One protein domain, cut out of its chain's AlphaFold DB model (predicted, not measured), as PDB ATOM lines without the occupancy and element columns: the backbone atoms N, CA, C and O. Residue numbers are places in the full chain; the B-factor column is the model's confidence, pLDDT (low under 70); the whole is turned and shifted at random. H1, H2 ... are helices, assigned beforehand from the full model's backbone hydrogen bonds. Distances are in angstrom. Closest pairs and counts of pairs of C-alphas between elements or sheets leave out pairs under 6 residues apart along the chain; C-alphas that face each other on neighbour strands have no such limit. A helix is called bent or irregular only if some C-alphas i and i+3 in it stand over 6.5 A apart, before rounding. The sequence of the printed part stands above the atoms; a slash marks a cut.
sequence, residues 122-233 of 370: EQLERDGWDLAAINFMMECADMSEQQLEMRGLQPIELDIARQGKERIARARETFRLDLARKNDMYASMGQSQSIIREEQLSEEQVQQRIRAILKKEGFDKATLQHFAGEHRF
ATOM      1  N   GLU A 122     158.442 151.364 151.301       89.88
ATOM      2  CA  GLU A 122     157.673 151.002 152.495       89.88
ATOM      3  C   GLU A 122     158.520 151.014 153.771       89.88
ATOM      4  O   GLU A 122     158.023 151.360 154.841       89.88
ATOM      5  N   GLN A 123     159.791 150.611 153.681       90.12
ATOM      6  CA  GLN A 123     160.703 150.633 154.824       90.12
ATOM      7  C   GLN A 123     161.024 152.071 155.235       90.12
ATOM      8  O   GLN A 123     160.924 152.394 156.413       90.12
ATOM      9  N   LEU A 124     161.308 152.947 154.267       92.25
ATOM     10  CA  LEU A 124     161.571 154.364 154.525       92.25
ATOM     11  C   LEU A 124     160.356 155.085 155.132       92.25
ATOM     12  O   LEU A 124     160.510 155.883 156.056       92.25
ATOM     13  N   GLU A 125     159.144 154.778 154.664       91.38
ATOM     14  CA  GLU A 125     157.898 155.313 155.235       91.38
ATOM     15  C   GLU A 125     157.642 154.798 156.661       91.38
ATOM     16  O   GLU A 125     157.172 155.547 157.519       91.38
ATOM     17  N   ARG A 126     157.974 153.531 156.952       90.25
ATOM     18  CA  ARG A 126     157.883 152.971 158.315       90.25
ATOM     19  C   ARG A 126     158.902 153.589 159.267       90.25
ATOM     20  O   ARG A 126     158.572 153.787 160.434       90.25
ATOM     21  N   ASP A 127     160.096 153.900 158.773       89.38
ATOM     22  CA  ASP A 127     161.152 154.557 159.548       89.38
ATOM     23  C   ASP A 127     160.883 156.067 159.742       89.38
ATOM     24  O   ASP A 127     161.577 156.725 160.516       89.38
ATOM     25  N   GLY A 128     159.831 156.610 159.112       90.94
ATOM     26  CA  GLY A 128     159.329 157.967 159.348       90.94
ATOM     27  C   GLY A 128     159.924 159.046 158.441       90.94
ATOM     28  O   GLY A 128     159.762 160.236 158.725       90.94
ATOM     29  N   TRP A 129     160.605 158.670 157.354       93.19
ATOM     30  CA  TRP A 129     161.213 159.630 156.420       93.19
ATOM     31  C   TRP A 129     160.185 160.416 155.597       93.19
ATOM     32  O   TRP A 129     160.479 161.500 155.095       93.19
ATOM     33  N   ASP A 130     158.949 159.925 155.529       92.00
ATOM     34  CA  ASP A 130     157.801 160.655 154.991       92.00
ATOM     35  C   ASP A 130     157.509 161.931 155.796       92.00
ATOM     36  O   ASP A 130     157.244 162.989 155.226       92.00
ATOM     37  N   LEU A 131     157.620 161.870 157.125       90.75
ATOM     38  CA  LEU A 131     157.418 163.027 157.998       90.75
ATOM     39  C   LEU A 131     158.514 164.078 157.811       90.75
ATOM     40  O   LEU A 131     158.214 165.270 157.866       90.75
ATOM     41  N   ALA A 132     159.757 163.658 157.561       90.19
ATOM     42  CA  ALA A 132     160.861 164.572 157.268       90.19
ATOM     43  C   ALA A 132     160.592 165.371 155.981       90.19
ATOM     44  O   ALA A 132     160.688 166.599 155.991       90.19
ATOM     45  N   ALA A 133     160.148 164.691 154.919       90.06
ATOM     46  CA  ALA A 133     159.750 165.335 153.668       90.06
ATOM     47  C   ALA A 133     158.569 166.303 153.865       90.06
ATOM     48  O   ALA A 133     158.579 167.425 153.359       90.06
ATOM     49  N   ILE A 134     157.557 165.901 154.643       90.12
ATOM     50  CA  ILE A 134     156.400 166.750 154.960       90.12
ATOM     51  C   ILE A 134     156.819 167.999 155.738       90.12
ATOM     52  O   ILE A 134     156.365 169.094 155.416       90.12
ATOM     53  N   ASN A 135     157.673 167.857 156.752       90.62
ATOM     54  CA  ASN A 135     158.143 168.991 157.543       90.62
ATOM     55  C   ASN A 135     158.917 169.984 156.672       90.62
ATOM     56  O   ASN A 135     158.638 171.179 156.738       90.62
ATOM     57  N   PHE A 136     159.788 169.489 155.787       90.31
ATOM     58  CA  PHE A 136     160.501 170.326 154.826       90.31
ATOM     59  C   PHE A 136     159.545 171.116 153.916       90.31
ATOM     60  O   PHE A 136     159.704 172.325 153.746       90.31
ATOM     61  N   MET A 137     158.512 170.464 153.369       88.94
ATOM     62  CA  MET A 137     157.511 171.154 152.544       88.94
ATOM     63  C   MET A 137     156.741 172.218 153.332       88.94
ATOM     64  O   MET A 137     156.492 173.297 152.803       88.94
ATOM     65  N   MET A 138     156.370 171.931 154.584       86.44
ATOM     66  CA  MET A 138     155.649 172.880 155.438       86.44
ATOM     67  C   MET A 138     156.513 174.096 155.795       86.44
ATOM     68  O   MET A 138     156.000 175.207 155.790       86.44
ATOM     69  N   GLU A 139     157.814 173.914 156.047       86.88
ATOM     70  CA  GLU A 139     158.758 175.025 156.255       86.88
ATOM     71  C   GLU A 139     158.898 175.907 155.009       86.88
ATOM     72  O   GLU A 139     158.977 177.130 155.107       86.88
ATOM     73  N   CYS A 140     158.934 175.289 153.828       85.62
ATOM     74  CA  CYS A 140     159.099 175.997 152.561       85.62
ATOM     75  C   CYS A 140     157.797 176.631 152.042       85.62
ATOM     76  O   CYS A 140     157.839 177.395 151.075       85.62
ATOM     77  N   ALA A 141     156.650 176.320 152.654       82.38
ATOM     78  CA  ALA A 141     155.334 176.733 152.176       82.38
ATOM     79  C   ALA A 141     155.185 178.260 152.115       82.38
ATOM     80  O   ALA A 141     154.674 178.787 151.126       82.38
ATOM     81  N   ASP A 142     155.691 178.957 153.135       80.31
ATOM     82  CA  ASP A 142     155.534 180.407 153.292       80.31
ATOM     83  C   ASP A 142     156.686 181.215 152.657       80.31
ATOM     84  O   ASP A 142     156.668 182.446 152.671       80.31
ATOM     85  N   MET A 143     157.692 180.549 152.074       81.75
ATOM     86  CA  MET A 143     158.870 181.204 151.490       81.75
ATOM     87  C   MET A 143     158.620 181.643 150.039       81.75
ATOM     88  O   MET A 143     158.065 180.893 149.227       81.75
ATOM     89  N   SER A 144     159.077 182.840 149.661       80.81
ATOM     90  CA  SER A 144     159.084 183.293 148.261       80.81
ATOM     91  C   SER A 144     160.137 182.540 147.431       80.81
ATOM     92  O   SER A 144     161.076 181.967 147.980       80.81
ATOM     93  N   GLU A 145     160.011 182.527 146.098       77.25
ATOM     94  CA  GLU A 145     160.997 181.845 145.232       77.25
ATOM     95  C   GLU A 145     162.417 182.393 145.423       77.25
ATOM     96  O   GLU A 145     163.364 181.621 145.537       77.25
ATOM     97  N   GLN A 146     162.551 183.709 145.605       78.25
ATOM     98  CA  GLN A 146     163.831 184.358 145.908       78.25
ATOM     99  C   GLN A 146     164.426 183.883 147.246       78.25
ATOM    100  O   GLN A 146     165.639 183.752 147.382       78.25
ATOM    101  N   GLN A 147     163.584 183.597 148.246       80.12
ATOM    102  CA  GLN A 147     164.030 183.069 149.539       80.12
ATOM    103  C   GLN A 147     164.451 181.595 149.458       80.12
ATOM    104  O   GLN A 147     165.359 181.188 150.183       80.12
ATOM    105  N   LEU A 148     163.828 180.803 148.580       79.00
ATOM    106  CA  LEU A 148     164.225 179.414 148.327       79.00
ATOM    107  C   LEU A 148     165.578 179.342 147.605       79.00
ATOM    108  O   LEU A 148     166.421 178.529 147.975       79.00
ATOM    109  N   GLU A 149     165.814 180.233 146.639       77.19
ATOM    110  CA  GLU A 149     167.094 180.335 145.924       77.19
ATOM    111  C   GLU A 149     168.241 180.773 146.849       77.19
ATOM    112  O   GLU A 149     169.325 180.192 146.809       77.19
ATOM    113  N   MET A 150     167.992 181.724 147.760       78.31
ATOM    114  CA  MET A 150     168.989 182.157 148.751       78.31
ATOM    115  C   MET A 150     169.362 181.073 149.777       78.31
ATOM    116  O   MET A 150     170.441 181.143 150.362       78.31
ATOM    117  N   ARG A 151     168.507 180.064 149.998       80.06
ATOM    118  CA  ARG A 151     168.762 178.955 150.939       80.06
ATOM    119  C   ARG A 151     169.764 177.927 150.389       80.06
ATOM    120  O   ARG A 151     170.235 177.093 151.157       80.06
ATOM    121  N   GLY A 152     170.118 177.995 149.099       79.56
ATOM    122  CA  GLY A 152     171.122 177.114 148.487       79.56
ATOM    123  C   GLY A 152     170.684 175.648 148.401       79.56
ATOM    124  O   GLY A 152     171.503 174.750 148.584       79.56
ATOM    125  N   LEU A 153     169.389 175.415 148.175       82.69
ATOM    126  CA  LEU A 153     168.792 174.080 148.101       82.69
ATOM    127  C   LEU A 153     169.294 173.287 146.886       82.69
ATOM    128  O   LEU A 153     169.599 173.850 145.832       82.69
ATOM    129  N   GLN A 154     169.333 171.961 147.017       83.81
ATOM    130  CA  GLN A 154     169.626 171.066 145.896       83.81
ATOM    131  C   GLN A 154     168.497 171.107 144.847       83.81
ATOM    132  O   GLN A 154     167.343 171.373 145.194       83.81
ATOM    133  N   PRO A 155     168.763 170.777 143.567       85.56
ATOM    134  CA  PRO A 155     167.736 170.804 142.519       85.56
ATOM    135  C   PRO A 155     166.493 169.965 142.848       85.56
ATOM    136  O   PRO A 155     165.372 170.385 142.569       85.56
ATOM    137  N   ILE A 156     166.689 168.808 143.491       86.00
ATOM    138  CA  ILE A 156     165.593 167.925 143.910       86.00
ATOM    139  C   ILE A 156     164.750 168.552 145.029       86.00
ATOM    140  O   ILE A 156     163.530 168.452 145.015       86.00
ATOM    141  N   GLU A 157     165.379 169.270 145.960       85.94
ATOM    142  CA  GLU A 157     164.701 169.964 147.061       85.94
ATOM    143  C   GLU A 157     163.880 171.146 146.551       85.94
ATOM    144  O   GLU A 157     162.790 171.402 147.057       85.94
ATOM    145  N   LEU A 158     164.374 171.839 145.521       86.12
ATOM    146  CA  LEU A 158     163.648 172.922 144.867       86.12
ATOM    147  C   LEU A 158     162.386 172.407 144.163       86.12
ATOM    148  O   LEU A 158     161.329 173.028 144.275       86.12
ATOM    149  N   ASP A 159     162.479 171.271 143.469       86.38
ATOM    150  CA  ASP A 159     161.321 170.625 142.842       86.38
ATOM    151  C   ASP A 159     160.300 170.169 143.898       86.38
ATOM    152  O   ASP A 159     159.116 170.498 143.811       86.38
ATOM    153  N   ILE A 160     160.769 169.541 144.983       86.88
ATOM    154  CA  ILE A 160     159.926 169.154 146.125       86.88
ATOM    155  C   ILE A 160     159.256 170.376 146.765       86.88
ATOM    156  O   ILE A 160     158.079 170.311 147.114       86.88
ATOM    157  N   ALA A 161     159.960 171.502 146.912       86.25
ATOM    158  CA  ALA A 161     159.393 172.726 147.475       86.25
ATOM    159  C   ALA A 161     158.317 173.338 146.559       86.25
ATOM    160  O   ALA A 161     157.261 173.754 147.045       86.25
ATOM    161  N   ARG A 162     158.547 173.357 145.238       85.81
ATOM    162  CA  ARG A 162     157.568 173.835 144.243       85.81
ATOM    163  C   ARG A 162     156.310 172.975 144.243       85.81
ATOM    164  O   ARG A 162     155.212 173.500 144.424       85.81
ATOM    165  N   GLN A 163     156.472 171.658 144.130       85.81
ATOM    166  CA  GLN A 163     155.359 170.709 144.198       85.81
ATOM    167  C   GLN A 163     154.665 170.756 145.567       85.81
ATOM    168  O   GLN A 163     153.442 170.664 145.657       85.81
ATOM    169  N   GLY A 164     155.433 170.955 146.639       84.94
ATOM    170  CA  GLY A 164     154.943 171.057 148.009       84.94
ATOM    171  C   GLY A 164     153.925 172.177 148.194       84.94
ATOM    172  O   GLY A 164     152.903 171.951 148.838       84.94
ATOM    173  N   LYS A 165     154.126 173.347 147.572       86.19
ATOM    174  CA  LYS A 165     153.155 174.457 147.620       86.19
ATOM    175  C   LYS A 165     151.799 174.062 147.039       86.19
ATOM    176  O   LYS A 165     150.768 174.294 147.672       86.19
ATOM    177  N   GLU A 166     151.795 173.416 145.875       87.69
ATOM    178  CA  GLU A 166     150.561 172.932 145.251       87.69
ATOM    179  C   GLU A 166     149.894 171.832 146.082       87.69
ATOM    180  O   GLU A 166     148.680 171.857 146.292       87.69
ATOM    181  N   ARG A 167     150.680 170.880 146.600       89.44
ATOM    182  CA  ARG A 167     150.172 169.783 147.436       89.44
ATOM    183  C   ARG A 167     149.570 170.295 148.741       89.44
ATOM    184  O   ARG A 167     148.495 169.851 149.131       89.44
ATOM    185  N   ILE A 168     150.202 171.273 149.389       88.19
ATOM    186  CA  ILE A 168     149.680 171.904 150.609       88.19
ATOM    187  C   ILE A 168     148.384 172.666 150.316       88.19
ATOM    188  O   ILE A 168     147.443 172.576 151.107       88.19
ATOM    189  N   ALA A 169     148.289 173.372 149.183       87.75
ATOM    190  CA  ALA A 169     147.055 174.044 148.775       87.75
ATOM    191  C   ALA A 169     145.903 173.040 148.572       87.75
ATOM    192  O   ALA A 169     144.838 173.200 149.172       87.75
ATOM    193  N   ARG A 170     146.146 171.946 147.836       89.25
ATOM    194  CA  ARG A 170     145.165 170.860 147.637       89.25
ATOM    195  C   ARG A 170     144.781 170.174 148.951       89.25
ATOM    196  O   ARG A 170     143.607 169.885 149.184       89.25
ATOM    197  N   ALA A 171     145.740 169.949 149.848       88.81
ATOM    198  CA  ALA A 171     145.485 169.369 151.164       88.81
ATOM    199  C   ALA A 171     144.639 170.300 152.051       88.81
ATOM    200  O   ALA A 171     143.743 169.826 152.752       88.81
ATOM    201  N   ARG A 172     144.868 171.621 151.988       88.81
ATOM    202  CA  ARG A 172     144.029 172.627 152.660       88.81
ATOM    203  C   ARG A 172     142.600 172.596 152.130       88.81
ATOM    204  O   ARG A 172     141.674 172.535 152.933       88.81
ATOM    205  N   GLU A 173     142.409 172.578 150.813       87.62
ATOM    206  CA  GLU A 173     141.075 172.471 150.203       87.62
ATOM    207  C   GLU A 173     140.362 171.175 150.597       87.62
ATOM    208  O   GLU A 173     139.197 171.194 150.992       87.62
ATOM    209  N   THR A 174     141.081 170.052 150.575       89.12
ATOM    210  CA  THR A 174     140.544 168.753 151.000       89.12
ATOM    211  C   THR A 174     140.106 168.792 152.464       89.12
ATOM    212  O   THR A 174     139.026 168.306 152.798       89.12
ATOM    213  N   PHE A 175     140.900 169.417 153.339       87.94
ATOM    214  CA  PHE A 175     140.532 169.617 154.738       87.94
ATOM    215  C   PHE A 175     139.274 170.486 154.893       87.94
ATOM    216  O   PHE A 175     138.386 170.108 155.660       87.94
ATOM    217  N   ARG A 176     139.160 171.587 154.133       86.00
ATOM    218  CA  ARG A 176     137.963 172.450 154.129       86.00
ATOM    219  C   ARG A 176     136.703 171.663 153.769       86.00
ATOM    220  O   ARG A 176     135.680 171.768 154.444       86.00
ATOM    221  N   LEU A 177     136.785 170.841 152.720       87.00
ATOM    222  CA  LEU A 177     135.679 170.004 152.249       87.00
ATOM    223  C   LEU A 177     135.297 168.921 153.268       87.00
ATOM    224  O   LEU A 177     134.111 168.689 153.502       87.00
ATOM    225  N   ASP A 178     136.282 168.279 153.900       85.81
ATOM    226  CA  ASP A 178     136.062 167.303 154.975       85.81
ATOM    227  C   ASP A 178     135.354 167.939 156.184       85.81
ATOM    228  O   ASP A 178     134.468 167.325 156.786       85.81
ATOM    229  N   LEU A 179     135.736 169.170 156.542       84.94
ATOM    230  CA  LEU A 179     135.131 169.918 157.640       84.94
ATOM    231  C   LEU A 179     133.682 170.313 157.315       84.94
ATOM    232  O   LEU A 179     132.795 170.097 158.140       84.94
ATOM    233  N   ALA A 180     133.428 170.806 156.098       84.50
ATOM    234  CA  ALA A 180     132.084 171.121 155.618       84.50
ATOM    235  C   ALA A 180     131.164 169.889 155.660       84.50
ATOM    236  O   ALA A 180     130.095 169.943 156.264       84.50
ATOM    237  N   ARG A 181     131.626 168.739 155.147       85.56
ATOM    238  CA  ARG A 181     130.869 167.473 155.195       85.56
ATOM    239  C   ARG A 181     130.530 167.033 156.618       85.56
ATOM    240  O   ARG A 181     129.423 166.559 156.866       85.56
ATOM    241  N   LYS A 182     131.470 167.161 157.561       83.25
ATOM    242  CA  LYS A 182     131.212 166.839 158.975       83.25
ATOM    243  C   LYS A 182     130.189 167.786 159.594       83.25
ATOM    244  O   LYS A 182     129.314 167.325 160.319       83.25
ATOM    245  N   ASN A 183     130.278 169.079 159.297       83.75
ATOM    246  CA  ASN A 183     129.332 170.071 159.799       83.75
ATOM    247  C   ASN A 183     127.914 169.841 159.252       83.75
ATOM    248  O   ASN A 183     126.964 169.893 160.031       83.75
ATOM    249  N   ASP A 184     127.769 169.496 157.970       81.94
ATOM    250  CA  ASP A 184     126.478 169.125 157.374       81.94
ATOM    251  C   ASP A 184     125.883 167.874 158.046       81.94
ATOM    252  O   ASP A 184     124.689 167.822 158.355       81.94
ATOM    253  N   MET A 185     126.725 166.880 158.354       81.19
ATOM    254  CA  MET A 185     126.319 165.688 159.104       81.19
ATOM    255  C   MET A 185     125.817 166.050 160.511       81.19
ATOM    256  O   MET A 185     124.728 165.623 160.894       81.19
ATOM    257  N   TYR A 186     126.551 166.869 161.270       80.12
ATOM    258  CA  TYR A 186     126.127 167.302 162.607       80.12
ATOM    259  C   TYR A 186     124.844 168.143 162.583       80.12
ATOM    260  O   TYR A 186     123.993 167.984 163.464       80.12
ATOM    261  N   ALA A 187     124.668 168.976 161.554       77.81
ATOM    262  CA  ALA A 187     123.441 169.731 161.332       77.81
ATOM    263  C   ALA A 187     122.246 168.797 161.074       77.81
ATOM    264  O   ALA A 187     121.186 168.981 161.670       77.81
ATOM    265  N   SER A 188     122.430 167.745 160.267       79.00
ATOM    266  CA  SER A 188     121.383 166.747 159.995       79.00
ATOM    267  C   SER A 188     120.997 165.904 161.222       79.00
ATOM    268  O   SER A 188     119.853 165.469 161.333       79.00
ATOM    269  N   MET A 189     121.920 165.715 162.174       77.50
ATOM    270  CA  MET A 189     121.694 164.991 163.434       77.50
ATOM    271  C   MET A 189     121.143 165.876 164.568       77.50
ATOM    272  O   MET A 189     120.990 165.402 165.694       77.50
ATOM    273  N   GLY A 190     120.871 167.163 164.308       70.81
ATOM    274  CA  GLY A 190     120.372 168.107 165.315       70.81
ATOM    275  C   GLY A 190     121.395 168.479 166.398       70.81
ATOM    276  O   GLY A 190     121.023 169.033 167.431       70.81
ATOM    277  N   GLN A 191     122.684 168.189 166.191       69.25
ATOM    278  CA  GLN A 191     123.762 168.447 167.151       69.25
ATOM    279  C   GLN A 191     124.462 169.782 166.868       69.25
ATOM    280  O   GLN A 191     125.674 169.836 166.654       69.25
ATOM    281  N   SER A 192     123.719 170.892 166.899       63.78
ATOM    282  CA  SER A 192     124.250 172.222 166.548       63.78
ATOM    283  C   SER A 192     125.434 172.680 167.414       63.78
ATOM    284  O   SER A 192     126.230 173.502 166.975       63.78
ATOM    285  N   GLN A 193     125.593 172.128 168.624       64.31
ATOM    286  CA  GLN A 193     126.723 172.411 169.523       64.31
ATOM    287  C   GLN A 193     128.062 171.792 169.067       64.31
ATOM    288  O   GLN A 193     129.098 172.127 169.629       64.31
ATOM    289  N   SER A 194     128.052 170.898 168.072       67.50
ATOM    290  CA  SER A 194     129.241 170.181 167.572       67.50
ATOM    291  C   SER A 194     129.793 170.713 166.240       67.50
ATOM    292  O   SER A 194     130.787 170.194 165.737       67.50
ATOM    293  N   ILE A 195     129.176 171.760 165.677       69.75
ATOM    294  CA  ILE A 195     129.643 172.424 164.454       69.75
ATOM    295  C   ILE A 195     130.917 173.213 164.774       69.75
ATOM    296  O   ILE A 195     130.893 174.128 165.595       69.75
ATOM    297  N   ILE A 196     132.016 172.886 164.093       72.00
ATOM    298  CA  ILE A 196     133.312 173.554 164.265       72.00
ATOM    299  C   ILE A 196     133.533 174.493 163.079       72.00
ATOM    300  O   ILE A 196     133.469 174.061 161.927       72.00
ATOM    301  N   ARG A 197     133.810 175.774 163.342       67.88
ATOM    302  CA  ARG A 197     134.255 176.724 162.306       67.88
ATOM    303  C   ARG A 197     135.780 176.706 162.202       67.88
ATOM    304  O   ARG A 197     136.445 176.564 163.221       67.88
ATOM    305  N   GLU A 198     136.326 176.891 160.996       63.47
ATOM    306  CA  GLU A 198     137.786 176.948 160.758       63.47
ATOM    307  C   GLU A 198     138.503 177.925 161.704       63.47
ATOM    308  O   GLU A 198     139.567 177.609 162.219       63.47
ATOM    309  N   GLU A 199     137.867 179.060 162.006       66.69
ATOM    310  CA  GLU A 199     138.368 180.118 162.897       66.69
ATOM    311  C   GLU A 199     138.543 179.684 164.366       66.69
ATOM    312  O   GLU A 199     139.198 180.377 165.138       66.69
ATOM    313  N   GLN A 200     137.946 178.558 164.774       70.44
ATOM    314  CA  GLN A 200     138.031 178.026 166.140       70.44
ATOM    315  C   GLN A 200     139.137 176.972 166.310       70.44
ATOM    316  O   GLN A 200     139.399 176.552 167.437       70.44
ATOM    317  N   LEU A 201     139.768 176.518 165.220       76.56
ATOM    318  CA  LEU A 201     140.870 175.560 165.283       76.56
ATOM    319  C   LEU A 201     142.201 176.279 165.514       76.56
ATOM    320  O   LEU A 201     142.494 177.293 164.886       76.56
ATOM    321  N   SER A 202     143.043 175.704 166.375       83.06
ATOM    322  CA  SER A 202     144.438 176.143 166.501       83.06
ATOM    323  C   SER A 202     145.195 175.869 165.195       83.06
ATOM    324  O   SER A 202     144.987 174.823 164.569       83.06
ATOM    325  N   GLU A 203     146.119 176.756 164.809       81.06
ATOM    326  CA  GLU A 203     146.987 176.555 163.638       81.06
ATOM    327  C   GLU A 203     147.716 175.205 163.692       81.06
ATOM    328  O   GLU A 203     147.839 174.520 162.675       81.06
ATOM    329  N   GLU A 204     148.108 174.753 164.886       82.06
ATOM    330  CA  GLU A 204     148.736 173.445 165.082       82.06
ATOM    331  C   GLU A 204     147.813 172.283 164.683       82.06
ATOM    332  O   GLU A 204     148.262 171.312 164.072       82.06
ATOM    333  N   GLN A 205     146.512 172.372 164.977       83.44
ATOM    334  CA  GLN A 205     145.537 171.329 164.629       83.44
ATOM    335  C   GLN A 205     145.317 171.260 163.115       83.44
ATOM    336  O   GLN A 205     145.219 170.169 162.543       83.44
ATOM    337  N   VAL A 206     145.290 172.421 162.454       84.50
ATOM    338  CA  VAL A 206     145.195 172.516 160.992       84.50
ATOM    339  C   VAL A 206     146.445 171.917 160.345       84.50
ATOM    340  O   VAL A 206     146.332 171.067 159.457       84.50
ATOM    341  N   GLN A 207     147.638 172.271 160.831       86.25
ATOM    342  CA  GLN A 207     148.894 171.699 160.342       86.25
ATOM    343  C   GLN A 207     148.953 170.180 160.543       86.25
ATOM    344  O   GLN A 207     149.315 169.464 159.612       86.25
ATOM    345  N   GLN A 208     148.547 169.657 161.704       86.94
ATOM    346  CA  GLN A 208     148.485 168.209 161.945       86.94
ATOM    347  C   GLN A 208     147.582 167.493 160.936       86.94
ATOM    348  O   GLN A 208     147.922 166.411 160.445       86.94
ATOM    349  N   ARG A 209     146.442 168.097 160.585       88.56
ATOM    350  CA  ARG A 209     145.513 167.507 159.623       88.56
ATOM    351  C   ARG A 209     146.054 167.544 158.195       88.56
ATOM    352  O   ARG A 209     145.928 166.544 157.492       88.56
ATOM    353  N   ILE A 210     146.720 168.631 157.804       88.00
ATOM    354  CA  ILE A 210     147.430 168.735 156.520       88.00
ATOM    355  C   ILE A 210     148.534 167.675 156.435       88.00
ATOM    356  O   ILE A 210     148.598 166.944 155.448       88.00
ATOM    357  N   ARG A 211     149.343 167.510 157.493       90.44
ATOM    358  CA  ARG A 211     150.376 166.461 157.563       90.44
ATOM    359  C   ARG A 211     149.782 165.065 157.357       90.44
ATOM    360  O   ARG A 211     150.352 164.264 156.625       90.44
ATOM    361  N   ALA A 212     148.621 164.780 157.948       89.12
ATOM    362  CA  ALA A 212     147.941 163.496 157.776       89.12
ATOM    363  C   ALA A 212     147.442 163.261 156.337       89.12
ATOM    364  O   ALA A 212     147.499 162.131 155.853       89.12
ATOM    365  N   ILE A 213     146.972 164.308 155.650       90.44
ATOM    366  CA  ILE A 213     146.548 164.229 154.242       90.44
ATOM    367  C   ILE A 213     147.762 163.978 153.340       90.44
ATOM    368  O   ILE A 213     147.744 163.035 152.552       90.44
ATOM    369  N   LEU A 214     148.844 164.739 153.520       88.75
ATOM    370  CA  LEU A 214     150.086 164.569 152.756       88.75
ATOM    371  C   LEU A 214     150.706 163.181 152.969       88.75
ATOM    372  O   LEU A 214     151.147 162.547 152.012       88.75
ATOM    373  N   LYS A 215     150.670 162.660 154.202       88.94
ATOM    374  CA  LYS A 215     151.106 161.289 154.504       88.94
ATOM    375  C   LYS A 215     150.295 160.236 153.744       88.94
ATOM    376  O   LYS A 215     150.839 159.206 153.369       88.94
ATOM    377  N   LYS A 216     149.005 160.484 153.498       88.62
ATOM    378  CA  LYS A 216     148.133 159.566 152.749       88.62
ATOM    379  C   LYS A 216     148.408 159.584 151.242       88.62
ATOM    380  O   LYS A 216     148.248 158.554 150.599       88.62
ATOM    381  N   GLU A 217     148.799 160.728 150.687       87.12
ATOM    382  CA  GLU A 217     149.209 160.832 149.278       87.12
ATOM    383  C   GLU A 217     150.523 160.080 148.999       87.12
ATOM    384  O   GLU A 217     150.707 159.552 147.905       87.12
ATOM    385  N   GLY A 218     151.414 160.004 149.995       86.81
ATOM    386  CA  GLY A 218     152.705 159.328 149.888       86.81
ATOM    387  C   GLY A 218     153.746 160.119 149.088       86.81
ATOM    388  O   GLY A 218     153.489 161.219 148.585       86.81
ATOM    389  N   PHE A 219     154.953 159.558 148.999       89.44
ATOM    390  CA  PHE A 219     156.092 160.152 148.289       89.44
ATOM    391  C   PHE A 219     156.772 159.141 147.371       89.44
ATOM    392  O   PHE A 219     156.634 157.926 147.539       89.44
ATOM    393  N   ASP A 220     157.529 159.643 146.402       91.19
ATOM    394  CA  ASP A 220     158.368 158.808 145.549       91.19
ATOM    395  C   ASP A 220     159.589 158.289 146.318       91.19
ATOM    396  O   ASP A 220     160.099 158.947 147.230       91.19
ATOM    397  N   LYS A 221     160.087 157.104 145.932       91.25
ATOM    398  CA  LYS A 221     161.257 156.475 146.574       91.25
ATOM    399  C   LYS A 221     162.468 157.418 146.556       91.25
ATOM    400  O   LYS A 221     163.135 157.545 147.575       91.25
ATOM    401  N   ALA A 222     162.704 158.110 145.439       90.75
ATOM    402  CA  ALA A 222     163.825 159.039 145.277       90.75
ATOM    403  C   ALA A 222     163.778 160.193 146.292       90.75
ATOM    404  O   ALA A 222     164.783 160.501 146.931       90.75
ATOM    405  N   THR A 223     162.594 160.774 146.504       90.88
ATOM    406  CA  THR A 223     162.375 161.834 147.494       90.88
ATOM    407  C   THR A 223     162.676 161.344 148.906       90.88
ATOM    408  O   THR A 223     163.399 162.001 149.651       90.88
ATOM    409  N   LEU A 224     162.179 160.158 149.269       92.38
ATOM    410  CA  LEU A 224     162.438 159.572 150.587       92.38
ATOM    411  C   LEU A 224     163.919 159.227 150.785       92.38
ATOM    412  O   LEU A 224     164.461 159.470 151.859       92.38
ATOM    413  N   GLN A 225     164.591 158.703 149.757       91.75
ATOM    414  CA  GLN A 225     166.025 158.405 149.803       91.75
ATOM    415  C   GLN A 225     166.881 159.665 149.950       91.75
ATOM    416  O   GLN A 225     167.899 159.614 150.640       91.75
ATOM    417  N   HIS A 226     166.477 160.778 149.329       91.81
ATOM    418  CA  HIS A 226     167.154 162.067 149.478       91.81
ATOM    419  C   HIS A 226     167.135 162.532 150.935       91.81
ATOM    420  O   HIS A 226     168.192 162.764 151.516       91.81
ATOM    421  N   PHE A 227     165.952 162.574 151.559       91.00
ATOM    422  CA  PHE A 227     165.825 162.977 152.964       91.00
ATOM    423  C   PHE A 227     166.457 161.980 153.940       91.00
ATOM    424  O   PHE A 227     166.957 162.394 154.983       91.00
ATOM    425  N   ALA A 228     166.462 160.688 153.608       90.69
ATOM    426  CA  ALA A 228     167.108 159.670 154.429       90.69
ATOM    427  C   ALA A 228     168.643 159.774 154.414       90.69
ATOM    428  O   ALA A 228     169.285 159.361 155.380       90.69
ATOM    429  N   GLY A 229     169.254 160.312 153.351       90.75
ATOM    430  CA  GLY A 229     170.707 160.469 153.256       90.75
ATOM    431  C   GLY A 229     171.442 159.140 153.465       90.75
ATOM    432  O   GLY A 229     171.217 158.176 152.736       90.75
ATOM    433  N   GLU A 230     172.298 159.052 154.487       87.62
ATOM    434  CA  GLU A 230     172.996 157.808 154.857       87.62
ATOM    435  C   GLU A 230     172.052 156.710 155.371       87.62
ATOM    436  O   GLU A 230     172.316 155.518 155.197       87.62
ATOM    437  N   HIS A 231     170.912 157.091 155.949       90.31
ATOM    438  CA  HIS A 231     169.906 156.163 156.465       90.31
ATOM    439  C   HIS A 231     169.070 155.501 155.365       90.31
ATOM    440  O   HIS A 231     168.226 154.664 155.670       90.31
ATOM    441  N   ARG A 232     169.317 155.818 154.086       91.25
ATOM    442  CA  ARG A 232     168.725 155.091 152.951       91.25
ATOM    443  C   ARG A 232     169.205 153.641 152.853       91.25
ATOM    444  O   ARG A 232     168.601 152.842 152.140       91.25
ATOM    445  N   PHE A 233     170.310 153.320 153.522       92.94
ATOM    446  CA  PHE A 233     170.925 152.002 153.504       92.94
ATOM    447  C   PHE A 233     170.455 151.136 154.680       92.94
ATOM    448  O   PHE A 233     170.305 151.592 155.815       92.94
TER     449      PHE A 233
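This is residues 122 to 233 of the 370 residues of an uncharacterized protein of Acidomyces richmondensis BFW (UniProt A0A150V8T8). One long helix, H4, makes the longest axis, and H2 and H5 cross it on one side, touching each other. H1 and H6 sit together near the first residues of H2, H3 lies near its last residues, and the far part of H4 forms an arm from whose end a long link, residues 189 to 202, folds back to H5. The printed part has 112 residues, with six named helices in the order H1 to H6 and no named strand; the class is all helix, with helices holding 84 and strands 0 of the 84 residues in named elements. The whole is loose, with a radius of gyration of the C-alphas of 17.1 A, and flat, spanning 54 by 35 by 18 A.

H1, residues 122 to 126, begins with C-alpha 122 at (157.673, 151.002, 152.495) and is 6.1 A long. H2, residues 129 to 140, is 16.9 A long, and H3, residues 145 to 150, is 8.7 A long. H4, residues 155 to 188, runs 49.7 A from C-alpha 155 at (167.736, 170.804, 142.519) to C-alpha 188 at (121.383, 166.747, 159.995), with a kink of 26 degrees near residue 166. H5, residues 203 to 217, is 21.4 A long. H6, residues 221 to 232, is 9.9 A long and irregular, C-alphas 227 and 230 being 9.0 A apart; it ends with C-alpha 232 at (168.725, 155.091, 152.951).

H2 is the hub, touching H4, H5 and H6. Its residues 136 to 140 touch H4 about perpendicular, at 87 degrees, the closest C-alphas, those of Met 137 and Gly 164, being 5.2 A apart. H2 touches H5 at a steep tilt of 51 degrees, opposite ways, with the C-alphas of Ile 134 and Arg 211 closest at 6.6 A. H2 and H6 touch only just about perpendicular, at 72 degrees, with the C-alphas of Trp 129 and Leu 224 closest at 6.0 A. H4 touches H5 with residues 167 to 175 alone, only just about perpendicular at 71 degrees; the C-alphas of Ala 171 and Ile 210 are closest at 5.7 A. H1 touches H6, the C-alphas of Leu 124 and Leu 224 being closest at 6.6 A. H3 touches no helix but is near H4, with the C-alphas of Leu 148 and Leu 158 closest at 7.4 A. H5 and H6 are apart. In H1, H2, H3 and H5 every O i to N i+4 pair is within hydrogen-bond range; in H4 29 of 30 are, and in H6 5 of 8.

The two C-alphas farthest apart, those of Gly 190 and Glu 230, are 54.6 A apart. The printed part has no cut. The link from H4 to H5 is long, and the other four links are tight. Residues 199 to 205, of which 203 to 205 belong to H5, stand free. The mean pLDDT of the printed part is 84.6, with residues 191 to 195 and 197 to 199 under 70.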